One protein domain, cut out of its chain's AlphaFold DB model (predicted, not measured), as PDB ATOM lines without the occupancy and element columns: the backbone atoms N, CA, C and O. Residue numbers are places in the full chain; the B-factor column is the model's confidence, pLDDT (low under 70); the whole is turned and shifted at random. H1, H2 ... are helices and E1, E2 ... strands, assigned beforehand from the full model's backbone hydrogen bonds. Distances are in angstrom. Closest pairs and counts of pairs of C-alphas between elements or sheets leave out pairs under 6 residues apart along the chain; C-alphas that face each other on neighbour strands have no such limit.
ATOM      1  N   MET A   1      79.595  46.662  26.980       88.75
ATOM      2  CA  MET A   1      78.679  45.838  26.149       88.75
ATOM      3  C   MET A   1      77.951  44.835  27.039       88.75
ATOM      4  O   MET A   1      78.550  44.374  28.001       88.75
ATOM      5  N   HIS A   2      76.684  44.502  26.772       92.88
ATOM      6  CA  HIS A   2      75.994  43.436  27.518       92.88
ATOM      7  C   HIS A   2      76.227  42.082  26.842       92.88
ATOM      8  O   HIS A   2      76.221  42.009  25.617       92.88
ATOM      9  N   HIS A   3      76.405  41.012  27.619       94.38
ATOM     10  CA  HIS A   3      76.590  39.662  27.088       94.38
ATOM     11  C   HIS A   3      75.653  38.663  27.771       94.38
ATOM     12  O   HIS A   3      75.305  38.799  28.945       94.38
ATOM     13  N   PHE A   4      75.240  37.654  27.013       95.19
ATOM     14  CA  PHE A   4      74.341  36.592  27.446       95.19
ATOM     15  C   PHE A   4      74.779  35.266  26.834       95.19
ATOM     16  O   PHE A   4      75.468  35.246  25.822       95.19
ATOM     17  N   PHE A   5      74.317  34.158  27.406       96.38
ATOM     18  CA  PHE A   5      74.549  32.820  26.867       96.38
ATOM     19  C   PHE A   5      73.221  32.121  26.607       96.38
ATOM     20  O   PHE A   5      72.304  32.173  27.436       96.38
ATOM     21  N   VAL A   6      73.126  31.436  25.469       95.12
ATOM     22  CA  VAL A   6      71.962  30.611  25.136       95.12
ATOM     23  C   VAL A   6      71.814  29.483  26.155       95.12
ATOM     24  O   VAL A   6      72.752  28.736  26.416       95.12
ATOM     25  N   SER A   7      70.616  29.343  26.723       93.94
ATOM     26  CA  SER A   7      70.319  28.335  27.743       93.94
ATOM     27  C   SER A   7      68.876  27.835  27.596       93.94
ATOM     28  O   SER A   7      67.947  28.471  28.107       93.94
ATOM     29  N   PRO A   8      68.656  26.693  26.916       92.06
ATOM     30  CA  PRO A   8      67.324  26.092  26.781       92.06
ATOM     31  C   PRO A   8      66.675  25.779  28.137       92.06
ATOM     32  O   PRO A   8      65.469  25.936  28.315       92.06
ATOM     33  N   SER A   9      67.486  25.409  29.133       90.81
ATOM     34  CA  SER A   9      67.026  25.137  30.498       90.81
ATOM     35  C   SER A   9      66.431  26.371  31.190       90.81
ATOM     36  O   SER A   9      65.472  26.236  31.952       90.81
ATOM     37  N   LYS A  10      66.929  27.582  30.895       92.31
ATOM     38  CA  LYS A  10      66.319  28.830  31.380       92.31
ATOM     39  C   LYS A  10      64.965  29.099  30.726       92.31
ATOM     40  O   LYS A  10      64.065  29.554  31.422       92.31
ATOM     41  N   VAL A  11      64.793  28.776  29.443       91.25
ATOM     42  CA  VAL A  11      63.496  28.920  28.755       91.25
ATOM     43  C   VAL A  11      62.454  28.029  29.419       91.25
ATOM     44  O   VAL A  11      61.438  28.534  29.875       91.25
ATOM     45  N   ARG A  12      62.754  26.738  29.612       88.62
ATOM     46  CA  ARG A  12      61.854  25.814  30.321       88.62
ATOM     47  C   ARG A  12      61.454  26.317  31.717       88.62
ATOM     48  O   ARG A  12      60.343  26.068  32.169       88.62
ATOM     49  N   ARG A  13      62.376  26.964  32.437       91.75
ATOM     50  CA  ARG A  13      62.161  27.365  33.836       91.75
ATOM     51  C   ARG A  13      61.457  28.711  34.002       91.75
ATOM     52  O   ARG A  13      60.760  28.886  34.995       91.75
ATOM     53  N   TYR A  14      61.705  29.658  33.103       92.06
ATOM     54  CA  TYR A  14      61.350  31.065  33.309       92.06
ATOM     55  C   TYR A  14      60.504  31.668  32.188       92.06
ATOM     56  O   TYR A  14      60.095  32.817  32.313       92.06
ATOM     57  N   TYR A  15      60.272  30.954  31.084       90.69
ATOM     58  CA  TYR A  15      59.452  31.488  30.005       90.69
ATOM     59  C   TYR A  15      57.978  31.536  30.410       90.69
ATOM     60  O   TYR A  15      57.384  30.519  30.766       90.69
ATOM     61  N   GLU A  16      57.387  32.717  30.273       89.88
ATOM     62  CA  GLU A  16      55.947  32.934  30.336       89.88
ATOM     63  C   GLU A  16      55.479  33.417  28.963       89.88
ATOM     64  O   GLU A  16      56.032  34.367  28.401       89.88
ATOM     65  N   ALA A  17      54.479  32.740  28.397       87.44
ATOM     66  CA  ALA A  17      53.963  33.091  27.084       87.44
ATOM     67  C   ALA A  17      53.255  34.457  27.132       87.44
ATOM     68  O   ALA A  17      52.375  34.659  27.976       87.44
ATOM     69  N   PRO A  18      53.576  35.393  26.218       88.94
ATOM     70  CA  PRO A  18      52.803  36.619  26.080       88.94
ATOM     71  C   PRO A  18      51.339  36.312  25.742       88.94
ATOM     72  O   PRO A  18      51.036  35.343  25.041       88.94
ATOM     73  N   ALA A  19      50.417  37.157  26.209       90.19
ATOM     74  CA  ALA A  19      48.992  36.973  25.948       90.19
ATOM     75  C   ALA A  19      48.709  36.880  24.436       90.19
ATOM     76  O   ALA A  19      49.107  37.753  23.665       90.19
ATOM     77  N   GLY A  20      48.010  35.820  24.022       90.44
ATOM     78  CA  GLY A  20      47.677  35.566  22.616       90.44
ATOM     79  C   GLY A  20      48.772  34.872  21.797       90.44
ATOM     80  O   GLY A  20      48.583  34.692  20.597       90.44
ATOM     81  N   VAL A  21      49.888  34.464  22.412       88.56
ATOM     82  CA  VAL A  21      50.950  33.702  21.745       88.56
ATOM     83  C   VAL A  21      50.832  32.219  22.099       88.56
ATOM     84  O   VAL A  21      51.139  31.816  23.217       88.56
ATOM     85  N   ASP A  22      50.421  31.409  21.123       87.81
ATOM     86  CA  ASP A  22      50.452  29.945  21.207       87.81
ATOM     87  C   ASP A  22      51.800  29.430  20.676       87.81
ATOM     88  O   ASP A  22      51.972  29.163  19.486       87.81
ATOM     89  N   LEU A  23      52.806  29.412  21.556       87.88
ATOM     90  CA  LEU A  23      54.158  28.953  21.249       87.88
ATOM     91  C   LEU A  23      54.653  28.014  22.345       87.88
ATOM     92  O   LEU A  23      54.875  28.438  23.481       87.88
ATOM     93  N   ASP A  24      54.942  26.770  21.967       90.56
ATOM     94  CA  ASP A  24      55.777  25.883  22.772       90.56
ATOM     95  C   ASP A  24      57.237  26.353  22.679       90.56
ATOM     96  O   ASP A  24      57.995  25.989  21.773       90.56
ATOM     97  N   ALA A  25      57.614  27.246  23.596       90.75
ATOM     98  CA  ALA A  25      58.938  27.851  23.604       90.75
ATOM     99  C   ALA A  25      60.045  26.829  23.870       90.75
ATOM    100  O   ALA A  25      61.138  26.978  23.322       90.75
ATOM    101  N   GLU A  26      59.775  25.790  24.666       90.44
ATOM    102  CA  GLU A  26      60.753  24.739  24.939       90.44
ATOM    103  C   GLU A  26      61.036  23.931  23.669       90.44
ATOM    104  O   GLU A  26      62.198  23.813  23.268       90.44
ATOM    105  N   ALA A  27      59.991  23.463  22.980       91.75
ATOM    106  CA  ALA A  27      60.153  22.771  21.705       91.75
ATOM    107  C   ALA A  27      60.815  23.673  20.652       91.75
ATOM    108  O   ALA A  27      61.687  23.230  19.899       91.75
ATOM    109  N   TYR A  28      60.458  24.961  20.624       92.31
ATOM    110  CA  TYR A  28      61.031  25.913  19.679       92.31
ATOM    111  C   TYR A  28      62.544  26.062  19.853       92.31
ATOM    112  O   TYR A  28      63.268  26.013  18.858       92.31
ATOM    113  N   VAL A  29      63.052  26.216  21.080       92.69
ATOM    114  CA  VAL A  29      64.500  26.396  21.317       92.69
ATOM    115  C   VAL A  29      65.307  25.098  21.257       92.69
ATOM    116  O   VAL A  29      66.533  25.156  21.238       92.69
ATOM    117  N   GLN A  30      64.646  23.941  21.189       91.69
ATOM    118  CA  GLN A  30      65.288  22.629  21.028       91.69
ATOM    119  C   GLN A  30      65.193  22.073  19.597       91.69
ATOM    120  O   GLN A  30      65.725  20.998  19.312       91.69
ATOM    121  N   ARG A  31      64.529  22.784  18.677       93.50
ATOM    122  CA  ARG A  31      64.333  22.323  17.295       93.50
ATOM    123  C   ARG A  31      65.663  22.095  16.555       93.50
ATOM    124  O   ARG A  31      66.653  22.778  16.836       93.50
ATOM    125  N   PRO A  32      65.693  21.225  15.529       92.19
ATOM    126  CA  PRO A  32      66.841  21.129  14.630       92.19
ATOM    127  C   PRO A  32      67.212  22.499  14.042       92.19
ATOM    128  O   PRO A  32      66.360  23.202  13.500       92.19
ATOM    129  N   GLY A  33      68.482  22.886  14.165       88.50
ATOM    130  CA  GLY A  33      68.973  24.200  13.730       88.50
ATOM    131  C   GLY A  33      68.771  25.338  14.738       88.50
ATOM    132  O   GLY A  33      69.098  26.479  14.420       88.50
ATOM    133  N   ALA A  34      68.260  25.063  15.944       92.44
ATOM    134  CA  ALA A  34      68.300  26.031  17.034       92.44
ATOM    135  C   ALA A  34      69.744  26.395  17.410       92.44
ATOM    136  O   ALA A  34      70.677  25.604  17.239       92.44
ATOM    137  N   VAL A  35      69.915  27.605  17.950       92.44
ATOM    138  CA  VAL A  35      71.209  28.058  18.463       92.44
ATOM    139  C   VAL A  35      71.615  27.159  19.626       92.44
ATOM    140  O   VAL A  35      70.814  26.869  20.515       92.44
ATOM    141  N   LYS A  36      72.862  26.692  19.602       93.25
ATOM    142  CA  LYS A  36      73.356  25.721  20.575       93.25
ATOM    143  C   LYS A  36      73.501  26.342  21.960       93.25
ATOM    144  O   LYS A  36      73.807  27.527  22.102       93.25
ATOM    145  N   GLU A  37      73.314  25.517  22.985       94.31
ATOM    146  CA  GLU A  37      73.543  25.908  24.376       94.31
ATOM    147  C   GLU A  37      74.964  26.451  24.579       94.31
ATOM    148  O   GLU A  37      75.933  25.941  24.014       94.31
ATOM    149  N   GLY A  38      75.071  27.503  25.387       95.75
ATOM    150  CA  GLY A  38      76.327  28.182  25.678       95.75
ATOM    151  C   GLY A  38      76.831  29.090  24.561       95.75
ATOM    152  O   GLY A  38      77.878  29.698  24.737       95.75
ATOM    153  N   THR A  39      76.121  29.228  23.435       97.31
ATOM    154  CA  THR A  39      76.489  30.229  22.419       97.31
ATOM    155  C   THR A  39      76.362  31.627  23.032       97.31
ATOM    156  O   THR A  39      75.269  31.959  23.510       97.31
ATOM    157  N   PRO A  40      77.437  32.434  23.062       97.25
ATOM    158  CA  PRO A  40      77.366  33.791  23.573       97.25
ATOM    159  C   PRO A  40      76.633  34.702  22.588       97.25
ATOM    160  O   PRO A  40      76.659  34.505  21.373       97.25
ATOM    161  N   PHE A  41      75.982  35.720  23.132       95.12
ATOM    162  CA  PHE A  41      75.274  36.746  22.389       95.12
ATOM    163  C   PHE A  41      75.558  38.107  23.015       95.12
ATOM    164  O   PHE A  41      75.372  38.289  24.221       95.12
ATOM    165  N   PHE A  42      76.004  39.052  22.195       96.00
ATOM    166  CA  PHE A  42      76.495  40.349  22.641       96.00
ATOM    167  C   PHE A  42      75.592  41.467  22.127       96.00
ATOM    168  O   PHE A  42      75.260  41.501  20.942       96.00
ATOM    169  N   LEU A  43      75.206  42.382  23.013       95.12
ATOM    170  CA  LEU A  43      74.323  43.504  22.712       95.12
ATOM    171  C   LEU A  43      75.014  44.845  22.954       95.12
ATOM    172  O   LEU A  43      75.543  45.114  24.043       95.12
ATOM    173  N   GLY A  44      74.960  45.686  21.922       93.00
ATOM    174  CA  GLY A  44      75.378  47.079  21.965       93.00
ATOM    175  C   GLY A  44      74.406  47.938  22.772       93.00
ATOM    176  O   GLY A  44      73.328  47.497  23.177       93.00
ATOM    177  N   SER A  45      74.783  49.195  22.998       91.19
ATOM    178  CA  SER A  45      73.929  50.180  23.680       91.19
ATOM    179  C   SER A  45      72.634  50.484  22.916       91.19
ATOM    180  O   SER A  45      71.650  50.913  23.512       91.19
ATOM    181  N   ASP A  46      72.612  50.223  21.613       94.12
ATOM    182  CA  ASP A  46      71.460  50.352  20.723       94.12
ATOM    183  C   ASP A  46      70.581  49.088  20.671       94.12
ATOM    184  O   ASP A  46      69.677  48.997  19.837       94.12
ATOM    185  N   MET A  47      70.838  48.111  21.551       92.19
ATOM    186  CA  MET A  47      70.165  46.810  21.596       92.19
ATOM    187  C   MET A  47      70.323  45.985  20.308       92.19
ATOM    188  O   MET A  47      69.521  45.083  20.050       92.19
ATOM    189  N   ARG A  48      71.357  46.257  19.502       94.12
ATOM    190  CA  ARG A  48      71.693  45.449  18.324       94.12
ATOM    191  C   ARG A  48      72.801  44.438  18.625       94.12
ATOM    192  O   ARG A  48      73.609  44.671  19.529       94.12
ATOM    193  N   PRO A  49      72.848  43.314  17.884       94.50
ATOM    194  CA  PRO A  49      73.963  42.380  17.962       94.50
ATOM    195  C   PRO A  49      75.285  43.088  17.666       94.50
ATOM    196  O   PRO A  49      75.372  43.845  16.698       94.50
ATOM    197  N   VAL A  50      76.310  42.829  18.477       95.12
ATOM    198  CA  VAL A  50      77.651  43.368  18.228       95.12
ATOM    199  C   VAL A  50      78.406  42.448  17.280       95.12
ATOM    200  O   VAL A  50      78.769  41.321  17.622       95.12
ATOM    201  N   GLU A  51      78.644  42.948  16.075       94.25
ATOM    202  CA  GLU A  51      79.476  42.285  15.077       94.25
ATOM    203  C   GLU A  51      80.932  42.762  15.180       94.25
ATOM    204  O   GLU A  51      81.166  43.914  15.549       94.25
ATOM    205  N   PRO A  52      81.925  41.902  14.876       95.31
ATOM    206  CA  PRO A  52      81.799  40.551  14.305       95.31
ATOM    207  C   PRO A  52      81.593  39.422  15.334       95.31
ATOM    208  O   PRO A  52      81.539  38.252  14.955       95.31
ATOM    209  N   LEU A  53      81.523  39.742  16.632       95.44
ATOM    210  CA  LEU A  53      81.512  38.748  17.711       95.44
ATOM    211  C   LEU A  53      80.345  37.763  17.590       95.44
ATOM    212  O   LEU A  53      80.556  36.553  17.657       95.44
ATOM    213  N   CYS A  54      79.125  38.261  17.384       96.06
ATOM    214  CA  CYS A  54      77.943  37.407  17.270       96.06
ATOM    215  C   CYS A  54      78.064  36.406  16.112       96.06
ATOM    216  O   CYS A  54      77.841  35.209  16.318       96.06
ATOM    217  N   SER A  55      78.473  36.859  14.923       95.75
ATOM    218  CA  SER A  55      78.682  35.968  13.775       95.75
ATOM    219  C   SER A  55      79.804  34.956  14.021       95.75
ATOM    220  O   SER A  55      79.641  33.767  13.738       95.75
ATOM    221  N   PHE A  56      80.925  35.395  14.597       96.06
ATOM    222  CA  PHE A  56      82.063  34.528  14.903       96.06
ATOM    223  C   PHE A  56      81.683  33.394  15.866       96.06
ATOM    224  O   PHE A  56      81.944  32.220  15.593       96.06
ATOM    225  N   PHE A  57      81.006  33.718  16.968       97.31
ATOM    226  CA  PHE A  57      80.614  32.719  17.958       97.31
ATOM    227  C   PHE A  57      79.477  31.812  17.495       97.31
ATOM    228  O   PHE A  57      79.437  30.640  17.884       97.31
ATOM    229  N   LEU A  58      78.586  32.302  16.631       95.94
ATOM    230  CA  LEU A  58      77.587  31.456  15.991       95.94
ATOM    231  C   LEU A  58      78.259  30.357  15.157       95.94
ATOM    232  O   LEU A  58      77.862  29.194  15.258       95.94
ATOM    233  N   GLU A  59      79.309  30.691  14.403       96.62
ATOM    234  CA  GLU A  59      80.099  29.703  13.663       96.62
ATOM    235  C   GLU A  59      80.852  28.749  14.602       96.62
ATOM    236  O   GLU A  59      80.742  27.531  14.442       96.62
ATOM    237  N   LEU A  60      81.532  29.262  15.634       96.44
ATOM    238  CA  LEU A  60      82.238  28.421  16.611       96.44
ATOM    239  C   LEU A  60      81.317  27.449  17.355       96.44
ATOM    240  O   LEU A  60      81.703  26.309  17.631       96.44
ATOM    241  N   SER A  61      80.082  27.855  17.655       96.25
ATOM    242  CA  SER A  61      79.126  26.994  18.356       96.25
ATOM    243  C   SER A  61      78.839  25.697  17.600       96.25
ATOM    244  O   SER A  61      78.517  24.667  18.197       96.25
ATOM    245  N   LYS A  62      79.005  25.699  16.271       94.69
ATOM    246  CA  LYS A  62      78.765  24.516  15.445       94.69
ATOM    247  C   LYS A  62      79.713  23.374  15.808       94.69
ATOM    248  O   LYS A  62      79.281  22.225  15.712       94.69
ATOM    249  N   SER A  63      80.919  23.659  16.301       95.06
ATOM    250  CA  SER A  63      81.941  22.658  16.632       95.06
ATOM    251  C   SER A  63      82.299  22.568  18.122       95.06
ATOM    252  O   SER A  63      82.713  21.498  18.568       95.06
ATOM    253  N   LEU A  64      82.129  23.638  18.905       95.62
ATOM    254  CA  LEU A  64      82.560  23.688  20.307       95.62
ATOM    255  C   LEU A  64      81.456  23.325  21.312       95.62
ATOM    256  O   LEU A  64      80.261  23.361  21.020       95.62
ATOM    257  N   LYS A  65      81.880  22.965  22.530       95.56
ATOM    258  CA  LYS A  65      80.994  22.747  23.686       95.56
ATOM    259  C   LYS A  65      80.747  24.064  24.427       95.56
ATOM    260  O   LYS A  65      81.607  24.941  24.417       95.56
ATOM    261  N   ALA A  66      79.631  24.141  25.156       95.31
ATOM    262  CA  ALA A  66      79.206  25.323  25.914       95.31
ATOM    263  C   ALA A  66      80.310  25.934  26.794       95.31
ATOM    264  O   ALA A  66      80.543  27.133  26.723       95.31
ATOM    265  N   LYS A  67      81.042  25.114  27.565       95.44
ATOM    266  CA  LYS A  67      82.108  25.617  28.447       95.44
ATOM    267  C   LYS A  67      83.239  26.308  27.676       95.44
ATOM    268  O   LYS A  67      83.692  27.360  28.095       95.44
ATOM    269  N   SER A  68      83.659  25.742  26.544       96.44
ATOM    270  CA  SER A  68      84.699  26.344  25.700       96.44
ATOM    271  C   SER A  68      84.224  27.639  25.046       96.44
ATOM    272  O   SER A  68      85.001  28.575  24.927       96.44
ATOM    273  N   LEU A  69      82.951  27.702  24.637       97.31
ATOM    274  CA  LEU A  69      82.355  28.937  24.121       97.31
ATOM    275  C   LEU A  69      82.322  30.029  25.190       97.31
ATOM    276  O   LEU A  69      82.604  31.177  24.880       97.31
ATOM    277  N   GLU A  70      82.002  29.665  26.432       96.31
ATOM    278  CA  GLU A  70      82.034  30.575  27.575       96.31
ATOM    279  C   GLU A  70      83.448  31.087  27.866       96.31
ATOM    280  O   GLU A  70      83.634  32.295  27.961       96.31
ATOM    281  N   ASP A  71      84.445  30.200  27.938       95.62
ATOM    282  CA  ASP A  71      85.843  30.601  28.160       95.62
ATOM    283  C   ASP A  71      86.328  31.564  27.068       95.62
ATOM    284  O   ASP A  71      86.824  32.649  27.363       95.62
ATOM    285  N   TYR A  72      86.086  31.226  25.800       96.12
ATOM    286  CA  TYR A  72      86.465  32.092  24.683       96.12
ATOM    287  C   TYR A  72      85.675  33.399  24.639       96.12
ATOM    288  O   TYR A  72      86.205  34.405  24.176       96.12
ATOM    289  N   ALA A  73      84.422  33.415  25.102       96.88
ATOM    290  CA  ALA A  73      83.648  34.647  25.203       96.88
ATOM    291  C   ALA A  73      84.279  35.614  26.206       96.88
ATOM    292  O   ALA A  73      84.371  36.800  25.903       96.88
ATOM    293  N   TYR A  74      84.738  35.122  27.359       95.06
ATOM    294  CA  TYR A  74      85.439  35.960  28.331       95.06
ATOM    295  C   TYR A  74      86.787  36.446  27.800       95.06
ATOM    296  O   TYR A  74      87.067  37.634  27.909       95.06
ATOM    297  N   ASP A  75      87.564  35.593  27.128       94.06
ATOM    298  CA  ASP A  75      88.808  36.038  26.484       94.06
ATOM    299  C   ASP A  75      88.554  37.115  25.412       94.06
ATOM    300  O   ASP A  75      89.303  38.084  25.303       94.06
ATOM    301  N   ALA A  76      87.473  36.989  24.633       95.31
ATOM    302  CA  ALA A  76      87.098  37.992  23.641       95.31
ATOM    303  C   ALA A  76      86.635  39.311  24.281       95.31
ATOM    304  O   ALA A  76      86.936  40.376  23.746       95.31
ATOM    305  N   LEU A  77      85.911  39.254  25.402       94.56
ATOM    306  CA  LEU A  77      85.512  40.444  26.159       94.56
ATOM    307  C   LEU A  77      86.733  41.170  26.723       94.56
ATOM    308  O   LEU A  77      86.853  42.372  26.518       94.56
ATOM    309  N   ASP A  78      87.657  40.432  27.339       93.81
ATOM    310  CA  ASP A  78      88.900  40.989  27.875       93.81
ATOM    311  C   ASP A  78      89.724  41.668  26.768       93.81
ATOM    312  O   ASP A  78      90.230  42.773  26.958       93.81
ATOM    313  N   LEU A  79      89.833  41.040  25.590       95.44
ATOM    314  CA  LEU A  79      90.509  41.637  24.436       95.44
ATOM    315  C   LEU A  79      89.814  42.919  23.962       95.44
ATOM    316  O   LEU A  79      90.482  43.916  23.712       95.44
ATOM    317  N   VAL A  80      88.487  42.911  23.817       95.50
ATOM    318  CA  VAL A  80      87.737  44.098  23.371       95.50
ATOM    319  C   VAL A  80      87.908  45.253  24.350       95.50
ATOM    320  O   VAL A  80      88.177  46.374  23.922       95.50
ATOM    321  N   ASP A  81      87.801  44.974  25.646       94.12
ATOM    322  CA  ASP A  81      87.973  45.983  26.686       94.12
ATOM    323  C   ASP A  81      89.407  46.535  26.690       94.12
ATOM    324  O   ASP A  81      89.597  47.731  26.910       94.12
ATOM    325  N   PHE A  82      90.416  45.703  26.408       95.56
ATOM    326  CA  PHE A  82      91.800  46.154  26.247       95.56
ATOM    327  C   PHE A  82      91.978  47.069  25.027       95.56
ATOM    328  O   PHE A  82      92.580  48.137  25.142       95.56
ATOM    329  N   LEU A  83      91.447  46.681  23.863       96.75
ATOM    330  CA  LEU A  83      91.589  47.458  22.625       96.75
ATOM    331  C   LEU A  83      90.933  48.847  22.725       96.75
ATOM    332  O   LEU A  83      91.449  49.808  22.152       96.75
ATOM    333  N   ASP A  84      89.843  48.969  23.488       95.31
ATOM    334  CA  ASP A  84      89.166  50.248  23.751       95.31
ATOM    335  C   ASP A  84      89.975  51.168  24.690       95.31
ATOM    336  O   ASP A  84      89.811  52.387  24.686       95.31
ATOM    337  N   GLN A  85      90.893  50.597  25.478       94.62
ATOM    338  CA  GLN A  85      91.750  51.316  26.428       94.62
ATOM    339  C   GLN A  85      93.114  51.718  25.852       94.62
ATOM    340  O   GLN A  85      93.899  52.387  26.534       94.62
ATOM    341  N   LEU A  86      93.418  51.342  24.606       95.00
ATOM    342  CA  LEU A  86      94.654  51.752  23.945       95.00
ATOM    343  C   LEU A  86      94.738  53.284  23.799       95.00
ATOM    344  O   LEU A  86      93.714  53.960  23.689       95.00
ATOM    345  N   PRO A  87      95.957  53.864  23.718       93.62
ATOM    346  CA  PRO A  87      96.128  55.307  23.514       93.62
ATOM    347  C   PRO A  87      95.389  55.838  22.279       93.62
ATOM    348  O   PRO A  87      94.916  56.974  22.268       93.62
ATOM    349  N   VAL A  88      95.304  55.004  21.242       93.94
ATOM    350  CA  VAL A  88      94.389  55.171  20.117       93.94
ATOM    351  C   VAL A  88      93.478  53.943  20.123       93.94
ATOM    352  O   VAL A  88      93.950  52.870  19.745       93.94
ATOM    353  N   PRO A  89      92.215  54.073  20.567       94.69
ATOM    354  CA  PRO A  89      91.281  52.956  20.591       94.69
ATOM    355  C   PRO A  89      91.094  52.347  19.202       94.69
ATOM    356  O   PRO A  89      91.049  53.067  18.197       94.69
ATOM    357  N   THR A  90      90.967  51.024  19.148       96.69
ATOM    358  CA  THR A  90      90.736  50.279  17.906       96.69
ATOM    359  C   THR A  90      89.686  49.196  18.119       96.69
ATOM    360  O   THR A  90      89.457  48.744  19.238       96.69
ATOM    361  N   ASP A  91      89.022  48.781  17.043       93.88
ATOM    362  CA  ASP A  91      88.074  47.667  17.077       93.88
ATOM    363  C   ASP A  91      88.732  46.352  16.630       93.88
ATOM    364  O   ASP A  91      89.836  46.330  16.087       93.88
ATOM    365  N   LEU A  92      88.034  45.231  16.831       93.56
ATOM    366  CA  LEU A  92      88.536  43.895  16.479       93.56
ATOM    367  C   LEU A  92      88.903  43.732  14.998       93.56
ATOM    368  O   LEU A  92      89.740  42.892  14.675       93.56
ATOM    369  N   LEU A  93      88.253  44.467  14.093       95.06
ATOM    370  CA  LEU A  93      88.491  44.348  12.651       95.06
ATOM    371  C   LEU A  93      89.650  45.234  12.184       95.06
ATOM    372  O   LEU A  93      90.252  44.958  11.147       95.06
ATOM    373  N   SER A  94      89.947  46.284  12.944       96.50
ATOM    374  CA  SER A  94      90.993  47.268  12.669       96.50
ATOM    375  C   SER A  94      92.265  47.025  13.484       96.50
ATOM    376  O   SER A  94      93.303  47.614  13.169       96.50
ATOM    377  N   ALA A  95      92.195  46.162  14.502       95.94
ATOM    378  CA  ALA A  95      93.324  45.736  15.316       95.94
ATOM    379  C   ALA A  95      94.450  45.150  14.454       95.94
ATOM    380  O   ALA A  95      94.234  44.360  13.530       95.94
ATOM    381  N   ARG A  96      95.676  45.553  14.772       96.75
ATOM    382  CA  ARG A  96      96.908  45.116  14.116       96.75
ATOM    383  C   ARG A  96      97.649  44.115  14.986       96.75
ATOM    384  O   ARG A  96      97.340  43.922  16.156       96.75
ATOM    385  N   GLU A  97      98.671  43.495  14.406       97.00
ATOM    386  CA  GLU A  97      99.548  42.574  15.132       97.00
ATOM    387  C   GLU A  97     100.147  43.225  16.386       97.00
ATOM    388  O   GLU A  97     100.111  42.615  17.450       97.00
ATOM    389  N   ASP A  98     100.597  44.478  16.286       96.94
ATOM    390  CA  ASP A  98     101.156  45.225  17.419       96.94
ATOM    391  C   ASP A  98     100.154  45.360  18.580       96.94
ATOM    392  O   ASP A  98     100.535  45.201  19.739       96.94
ATOM    393  N   ASP A  99      98.866  45.571  18.283       96.88
ATOM    394  CA  ASP A  99      97.809  45.674  19.298       96.88
ATOM    395  C   ASP A  99      97.602  44.328  20.016       96.88
ATOM    396  O   ASP A  99      97.431  44.273  21.234       96.88
ATOM    397  N   LEU A 100      97.674  43.217  19.272       95.44
ATOM    398  CA  LEU A 100      97.548  41.864  19.826       95.44
ATOM    399  C   LEU A 100      98.782  41.448  20.637       95.44
ATOM    400  O   LEU A 100      98.655  40.744  21.643       95.44
ATOM    401  N   VAL A 101      99.978  41.870  20.218       95.75
ATOM    402  CA  VAL A 101     101.211  41.668  20.988       95.75
ATOM    403  C   VAL A 101     101.135  42.450  22.295       95.75
ATOM    404  O   VAL A 101     101.392  41.867  23.348       95.75
ATOM    405  N   ALA A 102     100.695  43.710  22.250       94.75
ATOM    406  CA  ALA A 102     100.488  44.521  23.445       94.75
ATOM    407  C   ALA A 102      99.466  43.879  24.401       94.75
ATOM    408  O   ALA A 102      99.732  43.770  25.596       94.75
ATOM    409  N   TYR A 103      98.347  43.361  23.882       94.94
ATOM    410  CA  TYR A 103      97.363  42.629  24.691       94.94
ATOM    411  C   TYR A 103      97.964  41.392  25.369       94.94
ATOM    412  O   TYR A 103      97.709  41.104  26.541       94.94
ATOM    413  N   ARG A 104      98.793  40.637  24.643       94.00
ATOM    414  CA  ARG A 104      99.470  39.464  25.200       94.00
ATOM    415  C   ARG A 104     100.425  39.853  26.332       94.00
ATOM    416  O   ARG A 104     100.476  39.148  27.339       94.00
ATOM    417  N   GLU A 105     101.185  40.931  26.166       93.81
ATOM    418  CA  GLU A 105     102.089  41.453  27.197       93.81
ATOM    419  C   GLU A 105     101.317  41.918  28.441       93.81
ATOM    420  O   GLU A 105     101.699  41.572  29.566       93.81
ATOM    421  N   ASP A 106     100.188  42.602  28.242       90.38
ATOM    422  CA  ASP A 106      99.262  43.011  29.302       90.38
ATOM    423  C   ASP A 106      98.755  41.803  30.104       90.38
ATOM    424  O   ASP A 106      98.927  41.743  31.327       90.38
ATOM    425  N   CYS A 107      98.290  40.757  29.413       88.44
ATOM    426  CA  CYS A 107      97.875  39.505  30.044       88.44
ATOM    427  C   CYS A 107      98.989  38.880  30.897       88.44
ATOM    428  O   CYS A 107      98.720  38.374  31.982       88.44
ATOM    429  N   THR A 108     100.243  38.897  30.437       84.12
ATOM    430  CA  THR A 108     101.355  38.316  31.212       84.12
ATOM    431  C   THR A 108     101.758  39.140  32.431       84.12
ATOM    432  O   THR A 108     102.315  38.590  33.380       84.12
ATOM    433  N   THR A 109     101.487  40.445  32.410       82.31
ATOM    434  CA  THR A 109     101.930  41.382  33.451       82.31
ATOM    435  C   THR A 109     100.872  41.570  34.534       82.31
ATOM    436  O   THR A 109     101.209  41.699  35.712       82.31
TER     437      THR A 109
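Overview. This is residues 1 to 109 of the 141 residues of an uncharacterized protein of Streptomyces sp. 73 (UniProt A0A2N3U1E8). A loose, drawn-out chain of parts has a small two-stranded ribbon, E1 and E2, near its middle, with H3 packed on E2 and the long helix H4 running past both strands. At one end of the long axis is a short helical hairpin, H1 and H2, whose loop sticks out with residues 18 to 23; at the other end H5 stands crosswise near the far end of H4. The printed part has 109 residues, with five named helices and two named strands in the order E1 H1 H2 E2 H3 H4 H5; the sheet, order E1 - E2, is antiparallel and the class is mostly helix. The whole is loose, with a radius of gyration of the C-alphas of 17.1 A, and elongated, spanning 53 by 29 by 21 A.

Arrangement. E1, residues 2 to 5, and E2, residues 40 to 43, are antiparallel neighbours, with 155 degrees between their directions. N 4 and O 41 are 2.9 A apart and N 41 and O 4 are 2.8 A apart, both within hydrogen-bond range. H3, residues 53 to 61, comes nearest to E2 at the C-alphas of Phe 41 and Cys 54, 5.8 A apart; H3 and E1 are apart. The closest C-alphas of E2 and H4, residues 66 to 84, are those of Pro 40 and Ala 73, 6.5 A apart. H3 and H4 form a helical hairpin and only just touch, with 3 pairs of C-alphas within 8 A, H4 through residue 69 alone; the closest C-alphas are those of Ser 61 and Leu 69, 6.9 A apart. They run opposite ways at a shallow tilt of 23 degrees. H4, with residues 79 to 83 alone, touches residues 99 to 103 of H5, residues 97 to 109; the closest C-alphas, of Phe 82 and Tyr 103, are 6.8 A apart, and the lines are about perpendicular at 73 degrees. H1, residues 8 to 14, and H2, residues 25 to 30, touch as a helical hairpin, opposite ways at a shallow tilt of 14 degrees, with the C-alphas of Arg 12 and Glu 26 closest at 5.6 A. H1 and H2 are each apart from H3, H4 and H5. In H1, H2, H3, H4 and H5 every O i to N i+4 pair is within hydrogen-bond range.

Along the chain. E1 begins at C-alpha 2, (75.994, 43.436, 27.518), and is 10.7 A long; E2 is 10.2 A long. H4 is the longest helix, 26.9 A from C-alpha 66 at (79.206, 25.323, 25.914) to C-alpha 84. H5 measures 18.5 A and ends at C-alpha 109, (101.930, 41.382, 33.451). H3 measures 12.0 A, H1 10.2 A and H2 8.6 A.

Size, cuts and confidence. The C-alphas farthest apart, of Gly 20 and Thr 109, are 55.6 A apart. The printed part has no cut. The link from H4 to H5, residues 85 to 96, is long. The mean pLDDT of the printed part is 93.7, and no printed residue is under 70.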